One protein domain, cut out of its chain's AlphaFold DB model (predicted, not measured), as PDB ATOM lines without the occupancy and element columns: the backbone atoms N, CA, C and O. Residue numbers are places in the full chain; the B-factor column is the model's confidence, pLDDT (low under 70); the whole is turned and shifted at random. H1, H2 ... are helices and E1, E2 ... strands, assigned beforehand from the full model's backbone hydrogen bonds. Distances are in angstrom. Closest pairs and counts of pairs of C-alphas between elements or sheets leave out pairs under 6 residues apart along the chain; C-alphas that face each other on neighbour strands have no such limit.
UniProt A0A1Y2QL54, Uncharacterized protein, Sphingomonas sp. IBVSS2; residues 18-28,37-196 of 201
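This is residues 18 to 28 and 37 to 196 of the 201 residues of an uncharacterized protein of Sphingomonas sp. IBVSS2 (UniProt A0A1Y2QL54). A strongly twisted five-strand sheet is covered by helix H1 on one face, while a smaller sheet, E5, E6, E10 and E11, stands over the opposite one, the two sheets partly face to face with their strands crossed, in a loose sandwich. The short pair E3 and E9 lies near one end of the sandwich, and the hairpin E10 and E11 reaches toward the other. The printed part has 171 residues, with the order E1 E2 H1 E3 E4 E5 E6 E7 E8 E9 E10 E11 H2, mostly strand; the large sheet, E2 E1 E4 E8 E7, is mixed. The whole is compact, with a radius of gyration of the C-alphas of 16.4 A and spans of 55 by 37 by 31 A.

E1, residues 18 to 28, begins with C-alpha 18 at (104.212, 140.096, 81.757) and is 31.0 A long. E2, residues 38 to 48, is 28.8 A long and bends by 60 degrees at residue 41. H1, residues 64 to 76, is 17.8 A long. E3 is residues 91 to 93, E4 97 to 103, E5 108 to 110, E6 116 to 118, E7 128 to 134, and E8 141 to 148, 20.2 A long. E9, residues 162 to 164, runs on into E10, residues 166 to 175, 27.6 A long. E11, residues 181 to 189, is 21.2 A long, and H2, residues 191 to 194, ends with C-alpha 194 at (94.969, 161.908, 72.759).

E1 is antiparallel to E2, with N 24 and O 45 3.0 A apart, and parallel to E4, with N 21 and O 100 2.9 A apart. E8 is antiparallel to E4, N 99 to O 146 being 2.9 A, and to E7, its hairpin partner, N 145 to O 131 being 2.9 A. H1 and this sheet make two layers, a helix on one face of a sheet: H1 runs along the strands over E4 and E8, at a height over the sheet of 8.7 A, and the closest C-alphas of H1 and E4, Ile 71 and Val 100, are 6.8 A apart. In the branched sheet, E10 has antiparallel E5 and E6 on one side, with N 109 to O 171 at 2.9 A and N 117 to O 167 at 3.0 A, and antiparallel E11 on the other side, with N 170 to O 187 at 2.9 A. The sandwich's facing parts are 8.4 A centre to centre. E3 and E9 are antiparallel, N 164 to O 91 being 2.8 A. H2 only grazes both larger sheets. Every O i to N i+4 pair of H1 is within hydrogen-bond range; H2 is too short for one.

The C-alphas farthest apart, of Trp 155 and Arg 177, are 55.8 A apart. Residues 29 to 36 are not printed, a gap of 9.4 A between C-alphas 28 and 37. Long links join E2 to H1, H1 to E3, and E8 to E9. Mean pLDDT of the printed part is 75.1; 44 residues are under 70, among them 150 to 163 and 191 to 196.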
ATOM      1  N   VAL A  18     103.726 138.710  81.736       86.31
ATOM      2  CA  VAL A  18     104.212 140.096  81.757       86.31
ATOM      3  C   VAL A  18     103.926 140.766  80.416       86.31
ATOM      4  O   VAL A  18     104.423 140.332  79.381       86.31
ATOM      5  N   LYS A  19     103.165 141.857  80.454       87.56
ATOM      6  CA  LYS A  19     102.849 142.723  79.318       87.56
ATOM      7  C   LYS A  19     103.751 143.951  79.325       87.56
ATOM      8  O   LYS A  19     103.806 144.658  80.332       87.56
ATOM      9  N   LYS A  20     104.464 144.201  78.228       88.56
ATOM     10  CA  LYS A  20     105.509 145.228  78.121       88.56
ATOM     11  C   LYS A  20     105.115 146.285  77.101       88.56
ATOM     12  O   LYS A  20     104.949 145.998  75.917       88.56
ATOM     13  N   ILE A  21     105.019 147.522  77.571       88.31
ATOM     14  CA  ILE A  21     104.607 148.675  76.774       88.31
ATOM     15  C   ILE A  21     105.693 149.739  76.894       88.31
ATOM     16  O   ILE A  21     106.052 150.129  78.005       88.31
ATOM     17  N   SER A  22     106.227 150.217  75.770       89.19
ATOM     18  CA  SER A  22     106.961 151.484  75.741       89.19
ATOM     19  C   SER A  22     106.072 152.566  75.155       89.19
ATOM     20  O   SER A  22     105.246 152.294  74.292       89.19
ATOM     21  N   ILE A  23     106.202 153.789  75.641       87.75
ATOM     22  CA  ILE A  23     105.478 154.932  75.104       87.75
ATOM     23  C   ILE A  23     106.516 155.952  74.690       87.75
ATOM     24  O   ILE A  23     107.340 156.386  75.495       87.75
ATOM     25  N   GLN A  24     106.477 156.302  73.414       86.88
ATOM     26  CA  GLN A  24     107.287 157.357  72.830       86.88
ATOM     27  C   GLN A  24     106.430 158.603  72.654       86.88
ATOM     28  O   GLN A  24     105.229 158.502  72.421       86.88
ATOM     29  N   LEU A  25     107.046 159.774  72.771       80.56
ATOM     30  CA  LEU A  25     106.436 161.016  72.322       80.56
ATOM     31  C   LEU A  25     107.037 161.371  70.972       80.56
ATOM     32  O   LEU A  25     108.253 161.534  70.854       80.56
ATOM     33  N   GLU A  26     106.186 161.521  69.974       81.44
ATOM     34  CA  GLU A  26     106.577 161.929  68.637       81.44
ATOM     35  C   GLU A  26     105.993 163.311  68.330       81.44
ATOM     36  O   GLU A  26     104.873 163.647  68.718       81.44
ATOM     37  N   ALA A  27     106.776 164.145  67.648       79.31
ATOM     38  CA  ALA A  27     106.316 165.442  67.177       79.31
ATOM     39  C   ALA A  27     105.673 165.283  65.798       79.31
ATOM     40  O   ALA A  27     106.341 164.912  64.830       79.31
ATOM     41  N   ILE A  28     104.392 165.629  65.685       77.31
ATOM     42  CA  ILE A  28     103.728 165.758  64.392       77.31
ATOM     43  C   ILE A  28     104.161 167.094  63.798       77.31
ATOM     44  O   ILE A  28     103.887 168.159  64.356       77.31
ATOM     45  N   PRO A  37     110.591 172.630  59.680       64.88
ATOM     46  CA  PRO A  37     109.373 171.939  60.097       64.88
ATOM     47  C   PRO A  37     108.762 172.604  61.338       64.88
ATOM     48  O   PRO A  37     109.450 172.824  62.335       64.88
ATOM     49  N   VAL A  38     107.461 172.903  61.283       75.12
ATOM     50  CA  VAL A  38     106.691 173.429  62.421       75.12
ATOM     51  C   VAL A  38     106.049 172.257  63.158       75.12
ATOM     52  O   VAL A  38     105.328 171.471  62.541       75.12
ATOM     53  N   VAL A  39     106.294 172.131  64.466       73.88
ATOM     54  CA  VAL A  39     105.613 171.142  65.319       73.88
ATOM     55  C   VAL A  39     104.163 171.584  65.510       73.88
ATOM     56  O   VAL A  39     103.906 172.625  66.108       73.88
ATOM     57  N   GLN A  40     103.224 170.812  64.968       76.88
ATOM     58  CA  GLN A  40     101.787 171.087  65.025       76.88
ATOM     59  C   GLN A  40     101.125 170.434  66.240       76.88
ATOM     60  O   GLN A  40     100.214 171.012  66.825       76.88
ATOM     61  N   ALA A  41     101.580 169.239  66.616       74.38
ATOM     62  CA  ALA A  41     101.067 168.498  67.759       74.38
ATOM     63  C   ALA A  41     102.126 167.531  68.301       74.38
ATOM     64  O   ALA A  41     103.129 167.243  67.644       74.38
ATOM     65  N   LEU A  42     101.878 167.021  69.502       76.06
ATOM     66  CA  LEU A  42     102.622 165.921  70.100       76.06
ATOM     67  C   LEU A  42     101.712 164.695  70.127       76.06
ATOM     68  O   LEU A  42     100.532 164.821  70.441       76.06
ATOM     69  N   GLN A  43     102.254 163.531  69.787       78.19
ATOM     70  CA  GLN A  43     101.530 162.268  69.789       78.19
ATOM     71  C   GLN A  43     102.254 161.253  70.664       78.19
ATOM     72  O   GLN A  43     103.462 161.056  70.544       78.19
ATOM     73  N   PHE A  44     101.499 160.577  71.521       79.81
ATOM     74  CA  PHE A  44     101.992 159.429  72.267       79.81
ATOM     75  C   PHE A  44     101.853 158.174  71.406       79.81
ATOM     76  O   PHE A  44     100.768 157.881  70.910       79.81
ATOM     77  N   VAL A  45     102.946 157.435  71.235       82.69
ATOM     78  CA  VAL A  45     103.023 156.225  70.409       82.69
ATOM     79  C   VAL A  45     103.337 155.034  71.318       82.69
ATOM     80  O   VAL A  45     104.499 154.833  71.691       82.69
ATOM     81  N   PRO A  46     102.312 154.270  71.742       84.06
ATOM     82  CA  PRO A  46     102.497 153.041  72.499       84.06
ATOM     83  C   PRO A  46     103.014 151.925  71.588       84.06
ATOM     84  O   PRO A  46     102.409 151.614  70.563       84.06
ATOM     85  N   ARG A  47     104.105 151.288  72.004       86.31
ATOM     86  CA  ARG A  47     104.737 150.141  71.356       86.31
ATOM     87  C   ARG A  47     104.713 148.936  72.283       86.31
ATOM     88  O   ARG A  47     105.160 149.011  73.430       86.31
ATOM     89  N   TYR A  48     104.218 147.822  71.770       84.25
ATOM     90  CA  TYR A  48     104.051 146.561  72.486       84.25
ATOM     91  C   TYR A  48     105.163 145.582  72.114       84.25
ATOM     92  O   TYR A  48     105.508 145.482  70.942       84.25
ATOM     93  N   TYR A  49     105.715 144.860  73.093       80.50
ATOM     94  CA  TYR A  49     106.919 144.024  72.917       80.50
ATOM     95  C   TYR A  49     106.732 142.553  73.316       80.50
ATOM     96  O   TYR A  49     107.702 141.865  73.651       80.50
ATOM     97  N   ASP A  50     105.490 142.086  73.343       72.62
ATOM     98  CA  ASP A  50     105.151 140.745  73.810       72.62
ATOM     99  C   ASP A  50     105.205 139.736  72.648       72.62
ATOM    100  O   ASP A  50     104.919 140.065  71.501       72.62
ATOM    101  N   ASP A  51     105.578 138.499  72.956       55.88
ATOM    102  CA  ASP A  51     105.890 137.385  72.051       55.88
ATOM    103  C   ASP A  51     104.709 136.416  71.810       55.88
ATOM    104  O   ASP A  51     104.908 135.295  71.342       55.88
ATOM    105  N   GLY A  52     103.471 136.830  72.100       46.72
ATOM    106  CA  GLY A  52     102.277 135.988  71.973       46.72
ATOM    107  C   GLY A  52     101.051 136.732  71.443       46.72
ATOM    108  O   GLY A  52     100.859 137.915  71.728       46.72
ATOM    109  N   GLU A  53     100.225 136.020  70.674       44.44
ATOM    110  CA  GLU A  53      98.948 136.500  70.133       44.44
ATOM    111  C   GLU A  53      98.041 137.126  71.216       44.44
ATOM    112  O   GLU A  53      97.997 136.690  72.370       44.44
ATOM    113  N   ASP A  54      97.294 138.158  70.819       52.62
ATOM    114  CA  ASP A  54      96.116 138.691  71.512       52.62
ATOM    115  C   ASP A  54      96.289 139.132  72.973       52.62
ATOM    116  O   ASP A  54      95.515 138.797  73.870       52.62
ATOM    117  N   GLY A  55      97.272 140.000  73.225       58.44
ATOM    118  CA  GLY A  55      97.279 140.843  74.423       58.44
ATOM    119  C   GLY A  55      97.450 140.099  75.752       58.44
ATOM    120  O   GLY A  55      97.247 140.711  76.802       58.44
ATOM    121  N   ALA A  56      97.849 138.828  75.702       64.94
ATOM    122  CA  ALA A  56      98.089 137.935  76.832       64.94
ATOM    123  C   ALA A  56      99.352 138.267  77.652       64.94
ATOM    124  O   ALA A  56      99.443 137.841  78.800       64.94
ATOM    125  N   GLY A  57     100.308 139.009  77.085       74.50
ATOM    126  CA  GLY A  57     101.636 139.198  77.674       74.50
ATOM    127  C   GLY A  57     102.534 137.963  77.530       74.50
ATOM    128  O   GLY A  57     102.062 136.838  77.343       74.50
ATOM    129  N   ALA A  58     103.843 138.170  77.651       80.25
ATOM    130  CA  ALA A  58     104.845 137.111  77.614       80.25
ATOM    131  C   ALA A  58     104.676 136.164  78.810       80.25
ATOM    132  O   ALA A  58     104.660 136.630  79.954       80.25
ATOM    133  N   ASN A  59     104.582 134.849  78.580       85.38
ATOM    134  CA  ASN A  59     104.602 133.869  79.668       85.38
ATOM    135  C   ASN A  59     106.034 133.734  80.202       85.38
ATOM    136  O   ASN A  59     106.927 133.256  79.505       85.38
ATOM    137  N   VAL A  60     106.244 134.146  81.446       80.94
ATOM    138  CA  VAL A  60     107.543 134.107  82.133       80.94
ATOM    139  C   VAL A  60     107.594 133.019  83.205       80.94
ATOM    140  O   VAL A  60     108.611 132.858  83.875       80.94
ATOM    141  N   GLY A  61     106.514 132.252  83.357       79.62
ATOM    142  CA  GLY A  61     106.326 131.330  84.464       79.62
ATOM    143  C   GLY A  61     105.845 132.037  85.731       79.62
ATOM    144  O   GLY A  61     105.953 133.247  85.893       79.62
ATOM    145  N   ALA A  62     105.288 131.249  86.643       76.50
ATOM    146  CA  ALA A  62     104.682 131.730  87.880       76.50
ATOM    147  C   ALA A  62     105.700 132.056  88.996       76.50
ATOM    148  O   ALA A  62     105.302 132.327  90.127       76.50
ATOM    149  N   SER A  63     107.013 131.974  88.728       80.56
ATOM    150  CA  SER A  63     108.017 132.244  89.759       80.56
ATOM    151  C   SER A  63     108.257 133.751  89.923       80.56
ATOM    152  O   SER A  63     108.484 134.455  88.929       80.56
ATOM    153  N   PRO A  64     108.266 134.260  91.168       78.31
ATOM    154  CA  PRO A  64     108.571 135.657  91.451       78.31
ATOM    155  C   PRO A  64     109.870 136.162  90.819       78.31
ATOM    156  O   PRO A  64     109.925 137.261  90.266       78.31
ATOM    157  N   GLU A  65     110.913 135.339  90.818       79.06
ATOM    158  CA  GLU A  65     112.220 135.696  90.278       79.06
ATOM    159  C   GLU A  65     112.169 135.904  88.762       79.06
ATOM    160  O   GLU A  65     112.812 136.820  88.248       79.06
ATOM    161  N   ALA A  66     111.394 135.090  88.038       80.88
ATOM    162  CA  ALA A  66     111.273 135.209  86.588       80.88
ATOM    163  C   ALA A  66     110.474 136.453  86.190       80.88
ATOM    164  O   ALA A  66     110.866 137.176  85.269       80.88
ATOM    165  N   ILE A  67     109.406 136.758  86.930       81.31
ATOM    166  CA  ILE A  67     108.620 137.981  86.748       81.31
ATOM    167  C   ILE A  67     109.490 139.206  87.019       81.31
ATOM    168  O   ILE A  67     109.577 140.101  86.176       81.31
ATOM    169  N   GLN A  68     110.196 139.233  88.152       82.50
ATOM    170  CA  GLN A  68     111.081 140.340  88.498       82.50
ATOM    171  C   GLN A  68     112.205 140.502  87.466       82.50
ATOM    172  O   GLN A  68     112.489 141.623  87.047       82.50
ATOM    173  N   ALA A  69     112.814 139.407  87.001       81.75
ATOM    174  CA  ALA A  69     113.837 139.447  85.958       81.75
ATOM    175  C   ALA A  69     113.293 140.000  84.631       81.75
ATOM    176  O   ALA A  69     113.979 140.780  83.968       81.75
ATOM    177  N   ALA A  70     112.061 139.652  84.253       82.56
ATOM    178  CA  ALA A  70     111.415 140.170  83.051       82.56
ATOM    179  C   ALA A  70     111.091 141.671  83.155       82.56
ATOM    180  O   ALA A  70     111.341 142.408  82.197       82.56
ATOM    181  N   ILE A  71     110.586 142.127  84.307       84.75
ATOM    182  CA  ILE A  71     110.305 143.544  84.589       84.75
ATOM    183  C   ILE A  71     111.614 144.344  84.580       84.75
ATOM    184  O   ILE A  71     111.770 145.266  83.779       84.75
ATOM    185  N   SER A  72     112.590 143.954  85.407       82.25
ATOM    186  CA  SER A  72     113.896 144.618  85.499       82.25
ATOM    187  C   SER A  72     114.639 144.606  84.163       82.25
ATOM    188  O   SER A  72     115.251 145.603  83.785       82.25
ATOM    189  N   GLY A  73     114.571 143.499  83.419       80.94
ATOM    190  CA  GLY A  73     115.170 143.376  82.094       80.94
ATOM    191  C   GLY A  73     114.561 144.351  81.087       80.94
ATOM    192  O   GLY A  73     115.303 144.986  80.342       80.94
ATOM    193  N   PHE A  74     113.235 144.515  81.096       83.31
ATOM    194  CA  PHE A  74     112.555 145.486  80.241       83.31
ATOM    195  C   PHE A  74     112.841 146.933  80.654       83.31
ATOM    196  O   PHE A  74     113.006 147.787  79.793       83.31
ATOM    197  N   ILE A  75     112.955 147.232  81.949       83.38
ATOM    198  CA  ILE A  75     113.285 148.586  82.415       83.38
ATOM    199  C   ILE A  75     114.734 148.939  82.063       83.38
ATOM    200  O   ILE A  75     114.979 149.980  81.462       83.38
ATOM    201  N   GLY A  76     115.685 148.069  82.413       73.38
ATOM    202  CA  GLY A  76     117.119 148.361  82.362       73.38
ATOM    203  C   GLY A  76     117.799 148.160  81.005       73.38
ATOM    204  O   GLY A  76     118.904 148.665  80.811       73.38
ATOM    205  N   ARG A  77     117.195 147.434  80.055       67.19
ATOM    206  CA  ARG A  77     117.777 147.194  78.718       67.19
ATOM    207  C   ARG A  77     116.976 147.895  77.622       67.19
ATOM    208  O   ARG A  77     115.782 148.153  77.770       67.19
ATOM    209  N   ASN A  78     117.625 148.171  76.486       55.56
ATOM    210  CA  ASN A  78     116.898 148.456  75.245       55.56
ATOM    211  C   ASN A  78     115.864 147.341  75.000       55.56
ATOM    212  O   ASN A  78     116.115 146.201  75.402       55.56
ATOM    213  N   PRO A  79     114.687 147.687  74.449       53.88
ATOM    214  CA  PRO A  79     113.549 146.776  74.406       53.88
ATOM    215  C   PRO A  79     113.915 145.432  73.742       53.88
ATOM    216  O   PRO A  79     114.885 145.380  72.983       53.88
ATOM    217  N   PRO A  80     113.196 144.337  74.063       54.53
ATOM    218  CA  PRO A  80     113.550 142.990  73.614       54.53
ATOM    219  C   PRO A  80     113.666 142.907  72.085       54.53
ATOM    220  O   PRO A  80     113.101 143.725  71.371       54.53
ATOM    221  N   ALA A  81     114.379 141.891  71.586       50.88
ATOM    222  CA  ALA A  81     114.695 141.705  70.161       50.88
ATOM    223  C   ALA A  81     113.484 141.390  69.253       50.88
ATOM    224  O   ALA A  81     113.669 141.018  68.097       50.88
ATOM    225  N   VAL A  82     112.266 141.499  69.780       64.62
ATOM    226  CA  VAL A  82     111.025 141.330  69.029       64.62
ATOM    227  C   VAL A  82     110.661 142.685  68.428       64.62
ATOM    228  O   VAL A  82     110.763 143.706  69.115       64.62
ATOM    229  N   GLU A  83     110.270 142.711  67.154       70.12
ATOM    230  CA  GLU A  83     109.789 143.948  66.537       70.12
ATOM    231  C   GLU A  83     108.555 144.450  67.303       70.12
ATOM    232  O   GLU A  83     107.609 143.680  67.489       70.12
ATOM    233  N   PRO A  84     108.558 145.704  67.795       76.12
ATOM    234  CA  PRO A  84     107.394 146.235  68.473       76.12
ATOM    235  C   PRO A  84     106.208 146.347  67.526       76.12
ATOM    236  O   PRO A  84     106.370 146.696  66.357       76.12
ATOM    237  N   VAL A  85     105.013 146.157  68.071       77.56
ATOM    238  CA  VAL A  85     103.757 146.425  67.365       77.56
ATOM    239  C   VAL A  85     103.139 147.700  67.928       77.56
ATOM    240  O   VAL A  85     103.047 147.855  69.147       77.56
ATOM    241  N   ASP A  86     102.719 148.609  67.052       77.19
ATOM    242  CA  ASP A  86     101.974 149.803  67.454       77.19
ATOM    243  C   ASP A  86     100.531 149.431  67.817       77.19
ATOM    244  O   ASP A  86      99.910 148.563  67.197       77.19
ATOM    245  N   GLY A  87      99.961 150.107  68.810       72.88
ATOM    246  CA  GLY A  87      98.577 149.862  69.195       72.88
ATOM    247  C   GLY A  87      97.972 150.971  70.049       72.88
ATOM    248  O   GLY A  87      98.684 151.857  70.525       72.88
ATOM    249  N   PRO A  88      96.646 150.929  70.272       74.69
ATOM    250  CA  PRO A  88      95.997 151.842  71.204       74.69
ATOM    251  C   PRO A  88      96.574 151.628  72.600       74.69
ATOM    252  O   PRO A  88      96.897 150.501  72.952       74.69
ATOM    253  N   LEU A  89      96.683 152.682  73.407       74.94
ATOM    254  CA  LEU A  89      97.181 152.561  74.780       74.94
ATOM    255  C   LEU A  89      96.214 151.750  75.664       74.94
ATOM    256  O   LEU A  89      96.666 150.999  76.518       74.94
ATOM    257  N   ASP A  90      94.904 151.842  75.417       75.81
ATOM    258  CA  ASP A  90      93.916 150.957  76.036       75.81
ATOM    259  C   ASP A  90      93.969 149.575  75.366       75.81
ATOM    260  O   ASP A  90      93.773 149.443  74.155       75.81
ATOM    261  N   PHE A  91      94.212 148.526  76.154       72.75
ATOM    262  CA  PHE A  91      94.490 147.181  75.639       72.75
ATOM    263  C   PHE A  91      93.583 146.109  76.242       72.75
ATOM    264  O   PHE A  91      93.071 146.240  77.351       72.75
ATOM    265  N   GLY A  92      93.408 145.001  75.521       73.75
ATOM    266  CA  GLY A  92      92.775 143.794  76.056       73.75
ATOM    267  C   GLY A  92      93.737 142.960  76.908       73.75
ATOM    268  O   GLY A  92      94.935 142.928  76.610       73.75
ATOM    269  N   LEU A  93      93.215 142.276  77.932       74.06
ATOM    270  CA  LEU A  93      93.909 141.195  78.648       74.06
ATOM    271  C   LEU A  93      93.080 139.908  78.654       74.06
ATOM    272  O   LEU A  93      91.887 139.919  78.977       74.06
ATOM    273  N   VAL A  94      93.750 138.793  78.366       73.06
ATOM    274  CA  VAL A  94      93.178 137.437  78.433       73.06
ATOM    275  C   VAL A  94      93.526 136.745  79.758       73.06
ATOM    276  O   VAL A  94      92.696 136.029  80.313       73.06
ATOM    277  N   TYR A  95      94.715 137.015  80.306       76.38
ATOM    278  CA  TYR A  95      95.201 136.448  81.566       76.38
ATOM    279  C   TYR A  95      95.483 137.534  82.604       76.38
ATOM    280  O   TYR A  95      95.620 138.716  82.282       76.38
ATOM    281  N   LYS A  96      95.625 137.122  83.870       80.19
ATOM    282  CA  LYS A  96      96.217 137.988  84.896       80.19
ATOM    283  C   LYS A  96      97.659 138.293  84.499       80.19
ATOM    284  O   LYS A  96      98.420 137.363  84.232       80.19
ATOM    285  N   CYS A  97      98.019 139.571  84.475       82.81
ATOM    286  CA  CYS A  97      99.325 140.022  84.010       82.81
ATOM    287  C   CYS A  97      99.931 141.044  84.965       82.81
ATOM    288  O   CYS A  97      99.224 141.884  85.531       82.81
ATOM    289  N   TYR A  98     101.258 141.039  85.042       86.38
ATOM    290  CA  TYR A  98     101.997 142.258  85.331       86.38
ATOM    291  C   TYR A  98     102.029 143.109  84.074       86.38
ATOM    292  O   TYR A  98     102.474 142.653  83.025       86.38
ATOM    293  N   VAL A  99     101.569 144.346  84.174       87.50
ATOM    294  CA  VAL A  99     101.712 145.332  83.108       87.50
ATOM    295  C   VAL A  99     102.889 146.214  83.476       87.50
ATOM    296  O   VAL A  99     102.934 146.731  84.591       87.50
ATOM    297  N   VAL A 100     103.836 146.377  82.558       89.38
ATOM    298  CA  VAL A 100     104.980 147.279  82.699       89.38
ATOM    299  C   VAL A 100     104.906 148.316  81.596       89.38
ATOM    300  O   VAL A 100     104.941 147.974  80.414       89.38
ATOM    301  N   ILE A 101     104.821 149.582  81.986       89.50
ATOM    302  CA  ILE A 101     104.788 150.717  81.070       89.50
ATOM    303  C   ILE A 101     106.068 151.516  81.263       89.50
ATOM    304  O   ILE A 101     106.394 151.912  82.381       89.50
ATOM    305  N   ARG A 102     106.794 151.758  80.177       89.56
ATOM    306  CA  ARG A 102     108.026 152.546  80.149       89.56
ATOM    307  C   ARG A 102     107.838 153.792  79.292       89.56
ATOM    308  O   ARG A 102     107.343 153.696  78.177       89.56
ATOM    309  N   LEU A 103     108.284 154.940  79.788       89.00
ATOM    310  CA  LEU A 103     108.404 156.176  79.021       89.00
ATOM    311  C   LEU A 103     109.771 156.218  78.334       89.00
ATOM    312  O   LEU A 103     110.806 155.995  78.968       89.00
ATOM    313  N   GLU A 104     109.779 156.526  77.044       87.94
ATOM    314  CA  GLU A 104     111.001 156.714  76.258       87.94
ATOM    315  C   GLU A 104     111.340 158.192  76.079       87.94
ATOM    316  O   GLU A 104     110.458 159.029  75.927       87.94
ATOM    317  N   GLY A 105     112.629 158.519  76.019       83.69
ATOM    318  CA  GLY A 105     113.110 159.903  75.961       83.69
ATOM    319  C   GLY A 105     113.479 160.435  77.343       83.69
ATOM    320  O   GLY A 105     113.494 159.671  78.305       83.69
ATOM    321  N   GLU A 106     113.814 161.724  77.450       83.56
ATOM    322  CA  GLU A 106     114.348 162.337  78.687       83.56
ATOM    323  C   GLU A 106     113.514 163.486  79.263       83.56
ATOM    324  O   GLU A 106     113.689 163.873  80.414       83.56
ATOM    325  N   PHE A 107     112.555 163.989  78.494       84.50
ATOM    326  CA  PHE A 107     111.794 165.204  78.800       84.50
ATOM    327  C   PHE A 107     110.569 164.976  79.702       84.50
ATOM    328  O   PHE A 107     109.832 165.922  79.966       84.50
ATOM    329  N   TRP A 108     110.308 163.743  80.142       89.31
ATOM    330  CA  TRP A 108     109.102 163.390  80.900       89.31
ATOM    331  C   TRP A 108     109.325 162.237  81.876       89.31
ATOM    332  O   TRP A 108     110.143 161.356  81.634       89.31
ATOM    333  N   GLU A 109     108.631 162.230  83.003       91.06
ATOM    334  CA  GLU A 109     108.690 161.168  84.012       91.06
ATOM    335  C   GLU A 109     107.280 160.850  84.510       91.06
ATOM    336  O   GLU A 109     106.383 161.673  84.376       91.06
ATOM    337  N   PHE A 110     107.045 159.658  85.049       91.00
ATOM    338  CA  PHE A 110     105.789 159.377  85.737       91.00
ATOM    339  C   PHE A 110     105.692 160.205  87.018       91.00
ATOM    340  O   PHE A 110     106.697 160.415  87.706       91.00
ATOM    341  N   ALA A 111     104.469 160.603  87.368       87.12
ATOM    342  CA  ALA A 111     104.183 161.134  88.691       87.12
ATOM    343  C   ALA A 111     104.630 160.126  89.766       87.12
ATOM    344  O   ALA A 111     104.535 158.910  89.582       87.12
ATOM    345  N   ARG A 112     105.147 160.625  90.894       77.38
ATOM    346  CA  ARG A 112     105.619 159.757  91.991       77.38
ATOM    347  C   ARG A 112     104.483 158.973  92.641       77.38
ATOM    348  O   ARG A 112     104.679 157.835  93.050       77.38
ATOM    349  N   GLU A 113     103.318 159.598  92.706       78.56
ATOM    350  CA  GLU A 113     102.088 159.052  93.263       78.56
ATOM    351  C   GLU A 113     101.056 158.961  92.136       78.56
ATOM    352  O   GLU A 113     101.054 159.795  91.230       78.56
ATOM    353  N   ASP A 114     100.219 157.923  92.158       79.44
ATOM    354  CA  ASP A 114      99.106 157.741  91.213       79.44
ATOM    355  C   ASP A 114      99.479 157.797  89.719       79.44
ATOM    356  O   ASP A 114      98.655 158.131  88.868       79.44
ATOM    357  N   ALA A 115     100.707 157.388  89.373       85.19
ATOM    358  CA  ALA A 115     101.234 157.358  88.003       85.19
ATOM    359  C   ALA A 115     100.303 156.694  86.968       85.19
ATOM    360  O   ALA A 115     100.377 156.985  85.772       85.19
ATOM    361  N   VAL A 116      99.437 155.785  87.425       85.00
ATOM    362  CA  VAL A 116      98.410 155.124  86.623       85.00
ATOM    363  C   VAL A 116      97.103 155.101  87.403       85.00
ATOM    364  O   VAL A 116      97.057 154.634  88.539       85.00
ATOM    365  N   THR A 117      96.014 155.517  86.759       79.44
ATOM    366  CA  THR A 117      94.656 155.427  87.322       79.44
ATOM    367  C   THR A 117      93.724 154.674  86.377       79.44
ATOM    368  O   THR A 117      93.861 154.750  85.158       79.44
ATOM    369  N   THR A 118      92.773 153.913  86.924       75.94
ATOM    370  CA  THR A 118      91.764 153.182  86.137       75.94
ATOM    371  C   THR A 118      90.701 154.145  85.601       75.94
ATOM    372  O   THR A 118      90.134 154.905  86.387       75.94
ATOM    373  N   LYS A 119      90.331 154.056  84.318       72.00
ATOM    374  CA  LYS A 119      89.185 154.819  83.773       72.00
ATOM    375  C   LYS A 119      87.824 154.237  84.159       72.00
ATOM    376  O   LYS A 119      86.834 154.957  84.243       72.00
ATOM    377  N   GLN A 120      87.756 152.924  84.361       59.91
ATOM    378  CA  GLN A 120      86.504 152.219  84.619       59.91
ATOM    379  C   GLN A 120      86.426 151.750  86.069       59.91
ATOM    380  O   GLN A 120      87.274 150.994  86.533       59.91
ATOM    381  N   GLN A 121      85.335 152.104  86.749       46.47
ATOM    382  CA  GLN A 121      84.884 151.404  87.951       46.47
ATOM    383  C   GLN A 121      84.227 150.075  87.552       46.47
ATOM    384  O   GLN A 121      83.036 149.856  87.767       46.47
ATOM    385  N   HIS A 122      84.966 149.152  86.936       47.00
ATOM    386  CA  HIS A 122      84.496 147.772  86.959       47.00
ATOM    387  C   HIS A 122      84.619 147.289  88.400       47.00
ATOM    388  O   HIS A 122      85.694 147.388  88.988       47.00
ATOM    389  N   ALA A 123      83.543 146.725  88.954       43.19
ATOM    390  CA  ALA A 123      83.494 146.247  90.339       43.19
ATOM    391  C   ALA A 123      84.672 145.317  90.721       43.19
ATOM    392  O   ALA A 123      84.992 145.192  91.903       43.19
ATOM    393  N   ASN A 124      85.358 144.736  89.723       46.28
ATOM    394  CA  ASN A 124      86.459 143.790  89.884       46.28
ATOM    395  C   ASN A 124      87.751 144.120  89.094       46.28
ATOM    396  O   ASN A 124      88.730 143.394  89.264       46.28
ATOM    397  N   ALA A 125      87.809 145.169  88.257       50.91
ATOM    398  CA  ALA A 125      89.057 145.546  87.571       50.91
ATOM    399  C   ALA A 125      89.862 146.480  88.478       50.91
ATOM    400  O   ALA A 125      89.823 147.699  88.349       50.91
ATOM    401  N   ARG A 126      90.539 145.899  89.464       60.44
ATOM    402  CA  ARG A 126      91.439 146.650  90.336       60.44
ATOM    403  C   ARG A 126      92.843 146.517  89.772       60.44
ATOM    404  O   ARG A 126      93.340 145.397  89.671       60.44
ATOM    405  N   TYR A 127      93.457 147.637  89.400       74.25
ATOM    406  CA  TYR A 127      94.914 147.703  89.375       74.25
ATOM    407  C   TYR A 127      95.381 147.786  90.822       74.25
ATOM    408  O   TYR A 127      94.789 148.497  91.633       74.25
ATOM    409  N   TYR A 128      96.396 147.013  91.167       73.31
ATOM    410  CA  TYR A 128      96.972 147.016  92.505       73.31
ATOM    411  C   TYR A 128      98.467 146.730  92.409       73.31
ATOM    412  O   TYR A 128      98.967 146.342  91.349       73.31
ATOM    413  N   ASN A 129      99.183 146.962  93.508       76.25
ATOM    414  CA  ASN A 129     100.644 146.877  93.564       76.25
ATOM    415  C   ASN A 129     101.322 147.753  92.498       76.25
ATOM    416  O   ASN A 129     102.267 147.311  91.842       76.25
ATOM    417  N   LEU A 130     100.823 148.983  92.311       83.44
ATOM    418  CA  LEU A 130     101.496 149.975  91.477       83.44
ATOM    419  C   LEU A 130     102.886 150.255  92.056       83.44
ATOM    420  O   LEU A 130     103.031 150.538  93.243       83.44
ATOM    421  N   ARG A 131     103.902 150.171  91.203       82.81
ATOM    422  CA  ARG A 131     105.297 150.466  91.528       82.81
ATOM    423  C   ARG A 131     105.877 151.396  90.495       82.81
ATOM    424  O   ARG A 131     105.623 151.236  89.304       82.81
ATOM    425  N   THR A 132     106.708 152.303  90.967       86.31
ATOM    426  CA  THR A 132     107.493 153.230  90.163       86.31
ATOM    427  C   THR A 132     108.929 152.738  90.066       86.31
ATOM    428  O   THR A 132     109.496 152.283  91.057       86.31
ATOM    429  N   HIS A 133     109.533 152.866  88.890       85.31
ATOM    430  CA  HIS A 133     110.884 152.397  88.609       85.31
ATOM    431  C   HIS A 133     111.706 153.471  87.906       85.31
ATOM    432  O   HIS A 133     111.240 154.118  86.962       85.31
ATOM    433  N   SER A 134     112.958 153.602  88.325       82.50
ATOM    434  CA  SER A 134     113.957 154.476  87.716       82.50
ATOM    435  C   SER A 134     114.937 153.677  86.854       82.50
ATOM    436  O   SER A 134     115.409 152.611  87.243       82.50
ATOM    437  N   ARG A 135     115.228 154.174  85.644       66.69
ATOM    438  CA  ARG A 135     116.083 153.483  84.657       66.69
ATOM    439  C   ARG A 135     117.579 153.730  84.884       66.69
ATOM    440  O   ARG A 135     118.372 152.872  84.508       66.69
ATOM    441  N   HIS A 136     117.971 154.851  85.505       60.31
ATOM    442  CA  HIS A 136     119.374 155.301  85.498       60.31
ATOM    443  C   HIS A 136     119.919 155.906  86.804       60.31
ATOM    444  O   HIS A 136     120.957 156.562  86.783       60.31
ATOM    445  N   GLY A 137     119.296 155.652  87.960       58.41
ATOM    446  CA  GLY A 137     119.807 156.160  89.245       58.41
ATOM    447  C   GLY A 137     119.747 157.688  89.398       58.41
ATOM    448  O   GLY A 137     120.272 158.226  90.364       58.41
ATOM    449  N   ASP A 138     119.086 158.381  88.470       65.06
ATOM    450  CA  ASP A 138     118.867 159.830  88.418       65.06
ATOM    451  C   ASP A 138     117.535 160.256  89.073       65.06
ATOM    452  O   ASP A 138     116.977 161.307  88.753       65.06
ATOM    453  N   ASP A 139     116.997 159.413  89.967       75.38
ATOM    454  CA  ASP A 139     115.689 159.526  90.640       75.38
ATOM    455  C   ASP A 139     114.471 159.722  89.719       75.38
ATOM    456  O   ASP A 139     113.344 159.906  90.194       75.38
ATOM    457  N   ARG A 140     114.672 159.663  88.402       83.25
ATOM    458  CA  ARG A 140     113.634 159.829  87.396       83.25
ATOM    459  C   ARG A 140     112.800 158.566  87.290       83.25
ATOM    460  O   ARG A 140     113.324 157.488  87.010       83.25
ATOM    461  N   ILE A 141     111.486 158.704  87.427       87.94
ATOM    462  CA  ILE A 141     110.566 157.577  87.274       87.94
ATOM    463  C   ILE A 141     110.234 157.410  85.796       87.94
ATOM    464  O   ILE A 141     109.360 158.064  85.240       87.94
ATOM    465  N   SER A 142     110.963 156.527  85.136       88.50
ATOM    466  CA  SER A 142     110.812 156.245  83.707       88.50
ATOM    467  C   SER A 142     109.891 155.066  83.419       88.50
ATOM    468  O   SER A 142     109.561 154.822  82.264       88.50
ATOM    469  N   ALA A 143     109.531 154.277  84.427       89.75
ATOM    470  CA  ALA A 143     108.661 153.130  84.242       89.75
ATOM    471  C   ALA A 143     107.757 152.904  85.448       89.75
ATOM    472  O   ALA A 143     108.080 153.286  86.572       89.75
ATOM    473  N   VAL A 144     106.638 152.239  85.206       89.56
ATOM    474  CA  VAL A 144     105.710 151.776  86.232       89.56
ATOM    475  C   VAL A 144     105.312 150.339  85.962       89.56
ATOM    476  O   VAL A 144     105.253 149.907  84.811       89.56
ATOM    477  N   SER A 145     105.024 149.595  87.023       88.88
ATOM    478  CA  SER A 145     104.436 148.265  86.914       88.88
ATOM    479  C   SER A 145     103.255 148.106  87.851       88.88
ATOM    480  O   SER A 145     103.308 148.601  88.973       88.88
ATOM    481  N   PHE A 146     102.236 147.369  87.438       86.62
ATOM    482  CA  PHE A 146     101.079 147.061  88.276       86.62
ATOM    483  C   PHE A 146     100.465 145.717  87.887       86.62
ATOM    484  O   PHE A 146     100.652 145.227  86.770       86.62
ATOM    485  N   CYS A 147      99.715 145.122  88.810       84.38
ATOM    486  CA  CYS A 147      98.936 143.923  88.538       84.38
ATOM    487  C   CYS A 147      97.606 144.306  87.891       84.38
ATOM    488  O   CYS A 147      96.880 145.154  88.412       84.38
ATOM    489  N   ALA A 148      97.251 143.632  86.802       81.56
ATOM    490  CA  ALA A 148      95.940 143.732  86.181       81.56
ATOM    491  C   ALA A 148      95.287 142.347  86.112       81.56
ATOM    492  O   ALA A 148      95.899 141.364  85.686       81.56
ATOM    493  N   ARG A 149      94.027 142.269  86.547       74.62
ATOM    494  CA  ARG A 149      93.221 141.044  86.499       74.62
ATOM    495  C   ARG A 149      92.082 141.206  85.502       74.62
ATOM    496  O   ARG A 149      91.290 142.140  85.626       74.62
ATOM    497  N   THR A 150      91.948 140.245  84.592       64.19
ATOM    498  CA  THR A 150      90.726 140.068  83.806       64.19
ATOM    499  C   THR A 150      89.631 139.538  84.746       64.19
ATOM    500  O   THR A 150      89.826 138.497  85.373       64.19
ATOM    501  N   PRO A 151      88.483 140.224  84.899       54.03
ATOM    502  CA  PRO A 151      87.429 139.833  85.843       54.03
ATOM    503  C   PRO A 151      86.671 138.548  85.463       54.03
ATOM    504  O   PRO A 151      85.780 138.130  86.202       54.03
ATOM    505  N   LEU A 152      86.993 137.924  84.329       51.06
ATOM    506  CA  LEU A 152      86.325 136.723  83.846       51.06
ATOM    507  C   LEU A 152      87.028 135.471  84.375       51.06
ATOM    508  O   LEU A 152      88.250 135.339  84.303       51.06
ATOM    509  N   ARG A 153      86.239 134.510  84.872       48.31
ATOM    510  CA  ARG A 153      86.707 133.124  84.953       48.31
ATOM    511  C   ARG A 153      87.028 132.706  83.518       48.31
ATOM    512  O   ARG A 153      86.185 132.871  82.644       48.31
ATOM    513  N   LEU A 154      88.226 132.169  83.298       48.91
ATOM    514  CA  LEU A 154      88.756 131.731  81.994       48.91
ATOM    515  C   LEU A 154      87.797 130.835  81.172       48.91
ATOM    516  O   LEU A 154      88.023 130.643  79.985       48.91
ATOM    517  N   TRP A 155      86.732 130.304  81.783       41.41
ATOM    518  CA  TRP A 155      85.747 129.418  81.161       41.41
ATOM    519  C   TRP A 155      84.524 130.101  80.528       41.41
ATOM    520  O   TRP A 155      83.835 129.443  79.754       41.41
ATOM    521  N   ASP A 156      84.276 131.392  80.778       45.53
ATOM    522  CA  ASP A 156      83.089 132.090  80.242       45.53
ATOM    523  C   ASP A 156      83.406 132.964  79.010       45.53
ATOM    524  O   ASP A 156      82.527 133.620  78.449       45.53
ATOM    525  N   ALA A 157      84.670 133.003  78.579       42.78
ATOM    526  CA  ALA A 157      85.117 133.874  77.503       42.78
ATOM    527  C   ALA A 157      84.953 133.197  76.138       42.78
ATOM    528  O   ALA A 157      85.679 132.273  75.782       42.78
ATOM    529  N   SER A 158      84.089 133.760  75.301       49.41
ATOM    530  CA  SER A 158      84.093 133.606  73.844       49.41
ATOM    531  C   SER A 158      85.365 134.183  73.181       49.41
ATOM    532  O   SER A 158      85.284 134.786  72.116       49.41
ATOM    533  N   GLY A 159      86.529 134.096  73.838       46.91
ATOM    534  CA  GLY A 159      87.791 134.713  73.414       46.91
ATOM    535  C   GLY A 159      87.823 136.244  73.492       46.91
ATOM    536  O   GLY A 159      88.807 136.856  73.092       46.91
ATOM    537  N   ILE A 160      86.771 136.896  73.997       52.06
ATOM    538  CA  ILE A 160      86.701 138.360  74.028       52.06
ATOM    539  C   ILE A 160      87.469 138.859  75.259       52.06
ATOM    540  O   ILE A 160      86.962 138.808  76.379       52.06
ATOM    541  N   GLY A 161      88.704 139.320  75.054       56.78
ATOM    542  CA  GLY A 161      89.500 139.972  76.095       56.78
ATOM    543  C   GLY A 161      88.774 141.177  76.709       56.78
ATOM    544  O   GLY A 161      88.035 141.892  76.028       56.78
ATOM    545  N   VAL A 162      88.990 141.426  78.004       61.84
ATOM    546  CA  VAL A 162      88.455 142.626  78.670       61.84
ATOM    547  C   VAL A 162      89.371 143.797  78.349       61.84
ATOM    548  O   VAL A 162      90.582 143.703  78.549       61.84
ATOM    549  N   LYS A 163      88.800 144.890  77.834       67.81
ATOM    550  CA  LYS A 163      89.546 146.129  77.596       67.81
ATOM    551  C   LYS A 163      89.850 146.811  78.926       67.81
ATOM    552  O   LYS A 163      88.951 147.048  79.726       67.81
ATOM    553  N   HIS A 164      91.116 147.133  79.132       70.50
ATOM    554  CA  HIS A 164      91.633 147.841  80.286       70.50
ATOM    555  C   HIS A 164      91.909 149.290  79.897       70.50
ATOM    556  O   HIS A 164      92.803 149.556  79.098       70.50
ATOM    557  N   GLY A 165      91.114 150.204  80.459       72.81
ATOM    558  CA  GLY A 165      91.290 151.643  80.288       72.81
ATOM    559  C   GLY A 165      92.101 152.254  81.426       72.81
ATOM    560  O   GLY A 165      91.807 151.995  82.604       72.81
ATOM    561  N   PHE A 166      93.098 153.077  81.109       79.00
ATOM    562  CA  PHE A 166      93.879 153.799  82.117       79.00
ATOM    563  C   PHE A 166      94.231 155.220  81.689       79.00
ATOM    564  O   PHE A 166      94.345 155.520  80.505       79.00
ATOM    565  N   ASN A 167      94.422 156.083  82.683       83.75
ATOM    566  CA  ASN A 167      95.057 157.380  82.501       83.75
ATOM    567  C   ASN A 167      96.471 157.311  83.065       83.75
ATOM    568  O   ASN A 167      96.667 156.794  84.172       83.75
ATOM    569  N   LEU A 168      97.433 157.853  82.324       88.50
ATOM    570  CA  LEU A 168      98.805 158.000  82.799       88.50
ATOM    571  C   LEU A 168      99.006 159.402  83.344       88.50
ATOM    572  O   LEU A 168      98.674 160.376  82.677       88.50
ATOM    573  N   HIS A 169      99.577 159.491  84.535       90.19
ATOM    574  CA  HIS A 169      99.951 160.753  85.155       90.19
ATOM    575  C   HIS A 169     101.453 160.918  84.972       90.19
ATOM    576  O   HIS A 169     102.247 160.156  85.529       90.19
ATOM    577  N   VAL A 170     101.839 161.874  84.134       91.25
ATOM    578  CA  VAL A 170     103.233 162.145  83.780       91.25
ATOM    579  C   VAL A 170     103.547 163.620  83.987       91.25
ATOM    580  O   VAL A 170     102.686 164.478  83.836       91.25
ATOM    581  N   ASP A 171     104.797 163.927  84.282       90.94
ATOM    582  CA  ASP A 171     105.316 165.282  84.341       90.94
ATOM    583  C   ASP A 171     106.251 165.506  83.159       90.94
ATOM    584  O   ASP A 171     107.221 164.768  82.990       90.94
ATOM    585  N   PHE A 172     106.024 166.558  82.372       89.56
ATOM    586  CA  PHE A 172     107.077 167.101  81.516       89.56
ATOM    587  C   PHE A 172     108.086 167.832  82.390       89.56
ATOM    588  O   PHE A 172     107.735 168.773  83.111       89.56
ATOM    589  N   VAL A 173     109.338 167.398  82.326       88.81
ATOM    590  CA  VAL A 173     110.389 167.842  83.233       88.81
ATOM    591  C   VAL A 173     111.409 168.666  82.474       88.81
ATOM    592  O   VAL A 173     112.127 168.169  81.609       88.81
ATOM    593  N   GLU A 174     111.499 169.937  82.843       88.25
ATOM    594  CA  GLU A 174     112.584 170.809  82.423       88.25
ATOM    595  C   GLU A 174     113.735 170.664  83.416       88.25
ATOM    596  O   GLU A 174     113.562 170.879  84.621       88.25
ATOM    597  N   ARG A 175     114.914 170.292  82.913       86.06
ATOM    598  CA  ARG A 175     116.121 170.108  83.721       86.06
ATOM    599  C   ARG A 175     117.188 171.123  83.337       86.06
ATOM    600  O   ARG A 175     117.377 171.440  82.163       86.06
ATOM    601  N   ALA A 176     117.898 171.621  84.339       87.06
ATOM    602  CA  ALA A 176     119.110 172.398  84.162       87.06
ATOM    603  C   ALA A 176     120.233 171.516  83.598       87.06
ATOM    604  O   ALA A 176     120.159 170.287  83.607       87.06
ATOM    605  N   ARG A 177     121.318 172.148  83.138       83.12
ATOM    606  CA  ARG A 177     122.498 171.434  82.612       83.12
ATOM    607  C   ARG A 177     123.167 170.517  83.639       83.12
ATOM    608  O   ARG A 177     123.866 169.594  83.242       83.12
ATOM    609  N   ASP A 178     122.975 170.785  84.928       85.94
ATOM    610  CA  ASP A 178     123.473 169.966  86.036       85.94
ATOM    611  C   ASP A 178     122.502 168.837  86.444       85.94
ATOM    612  O   ASP A 178     122.763 168.124  87.409       85.94
ATOM    613  N   GLY A 179     121.392 168.658  85.716       79.62
ATOM    614  CA  GLY A 179     120.380 167.628  85.964       79.62
ATOM    615  C   GLY A 179     119.273 168.037  86.942       79.62
ATOM    616  O   GLY A 179     118.276 167.314  87.062       79.62
ATOM    617  N   THR A 180     119.398 169.197  87.595       86.38
ATOM    618  CA  THR A 180     118.405 169.706  88.550       86.38
ATOM    619  C   THR A 180     117.080 169.981  87.856       86.38
ATOM    620  O   THR A 180     117.040 170.627  86.811       86.38
ATOM    621  N   VAL A 181     115.972 169.532  88.446       86.62
ATOM    622  CA  VAL A 181     114.637 169.834  87.919       86.62
ATOM    623  C   VAL A 181     114.302 171.302  88.173       86.62
ATOM    624  O   VAL A 181     114.166 171.719  89.320       86.62
ATOM    625  N   ILE A 182     114.148 172.070  87.095       90.19
ATOM    626  CA  ILE A 182     113.737 173.478  87.116       90.19
ATOM    627  C   ILE A 182     112.215 173.564  87.220       90.19
ATOM    628  O   ILE A 182     111.679 174.335  88.016       90.19
ATOM    629  N   ARG A 183     111.511 172.773  86.402       89.50
ATOM    630  CA  ARG A 183     110.053 172.820  86.289       89.50
ATOM    631  C   ARG A 183     109.477 171.439  86.019       89.50
ATOM    632  O   ARG A 183     110.055 170.660  85.266       89.50
ATOM    633  N   ARG A 184     108.299 171.186  86.590       90.31
ATOM    634  CA  ARG A 184     107.409 170.086  86.212       90.31
ATOM    635  C   ARG A 184     106.106 170.657  85.682       90.31
ATOM    636  O   ARG A 184     105.554 171.581  86.281       90.31
ATOM    637  N   LEU A 185     105.651 170.138  84.553       90.12
ATOM    638  CA  LEU A 185     104.321 170.399  84.027       90.12
ATOM    639  C   LEU A 185     103.538 169.077  84.053       90.12
ATOM    640  O   LEU A 185     103.824 168.224  83.209       90.12
ATOM    641  N   PRO A 186     102.588 168.909  84.989       89.50
ATOM    642  CA  PRO A 186     101.795 167.692  85.080       89.50
ATOM    643  C   PRO A 186     100.839 167.583  83.895       89.50
ATOM    644  O   PRO A 186     100.175 168.551  83.514       89.50
ATOM    645  N   VAL A 187     100.765 166.388  83.326       86.94
ATOM    646  CA  VAL A 187      99.922 166.024  82.192       86.94
ATOM    647  C   VAL A 187      99.275 164.677  82.480       86.94
ATOM    648  O   VAL A 187      99.929 163.718  82.891       86.94
ATOM    649  N   ILE A 188      97.971 164.608  82.240       85.69
ATOM    650  CA  ILE A 188      97.230 163.353  82.260       85.69
ATOM    651  C   ILE A 188      97.054 162.921  80.812       85.69
ATOM    652  O   ILE A 188      96.431 163.632  80.028       85.69
ATOM    653  N   ILE A 189      97.600 161.762  80.464       79.44
ATOM    654  CA  ILE A 189      97.417 161.163  79.148       79.44
ATOM    655  C   ILE A 189      96.186 160.277  79.228       79.44
ATOM    656  O   ILE A 189      96.214 159.208  79.848       79.44
ATOM    657  N   ASP A 190      95.120 160.744  78.588       77.19
ATOM    658  CA  ASP A 190      93.939 159.947  78.298       77.19
ATOM    659  C   ASP A 190      94.018 159.462  76.841       77.19
ATOM    660  O   ASP A 190      93.836 160.248  75.907       77.19
ATOM    661  N   PRO A 191      94.239 158.164  76.600       62.59
ATOM    662  CA  PRO A 191      94.366 157.658  75.242       62.59
ATOM    663  C   PRO A 191      93.090 157.665  74.406       62.59
ATOM    664  O   PRO A 191      93.194 157.565  73.185       62.59
ATOM    665  N   ASP A 192      91.906 157.805  75.007       61.06
ATOM    666  CA  ASP A 192      90.656 157.959  74.252       61.06
ATOM    667  C   ASP A 192      90.542 159.357  73.643       61.06
ATOM    668  O   ASP A 192      89.798 159.543  72.676       61.06
ATOM    669  N   VAL A 193      91.249 160.337  74.213       58.22
ATOM    670  CA  VAL A 193      91.259 161.740  73.788       58.22
ATOM    671  C   VAL A 193      92.498 162.030  72.941       58.22
ATOM    672  O   VAL A 193      92.369 162.570  71.844       58.22
ATOM    673  N   GLU A 194      93.678 161.605  73.392       53.16
ATOM    674  CA  GLU A 194      94.969 161.908  72.759       53.16
ATOM    675  C   GLU A 194      95.178 161.152  71.429       53.16
ATOM    676  O   GLU A 194      95.735 161.708  70.484       53.16
ATOM    677  N   ASN A 195      94.640 159.930  71.268       49.41
ATOM    678  CA  ASN A 195      94.671 159.216  69.974       49.41
ATOM    679  C   ASN A 195      93.585 159.670  68.980       49.41
ATOM    680  O   ASN A 195      93.494 159.125  67.880       49.41
ATOM    681  N   ARG A 196      92.757 160.672  69.317       47.94
ATOM    682  CA  ARG A 196      91.813 161.289  68.363       47.94
ATOM    683  C   ARG A 196      92.424 162.432  67.558       47.94
ATOM    684  O   ARG A 196      91.682 163.135  66.870       47.94
TER     685      ARG A 196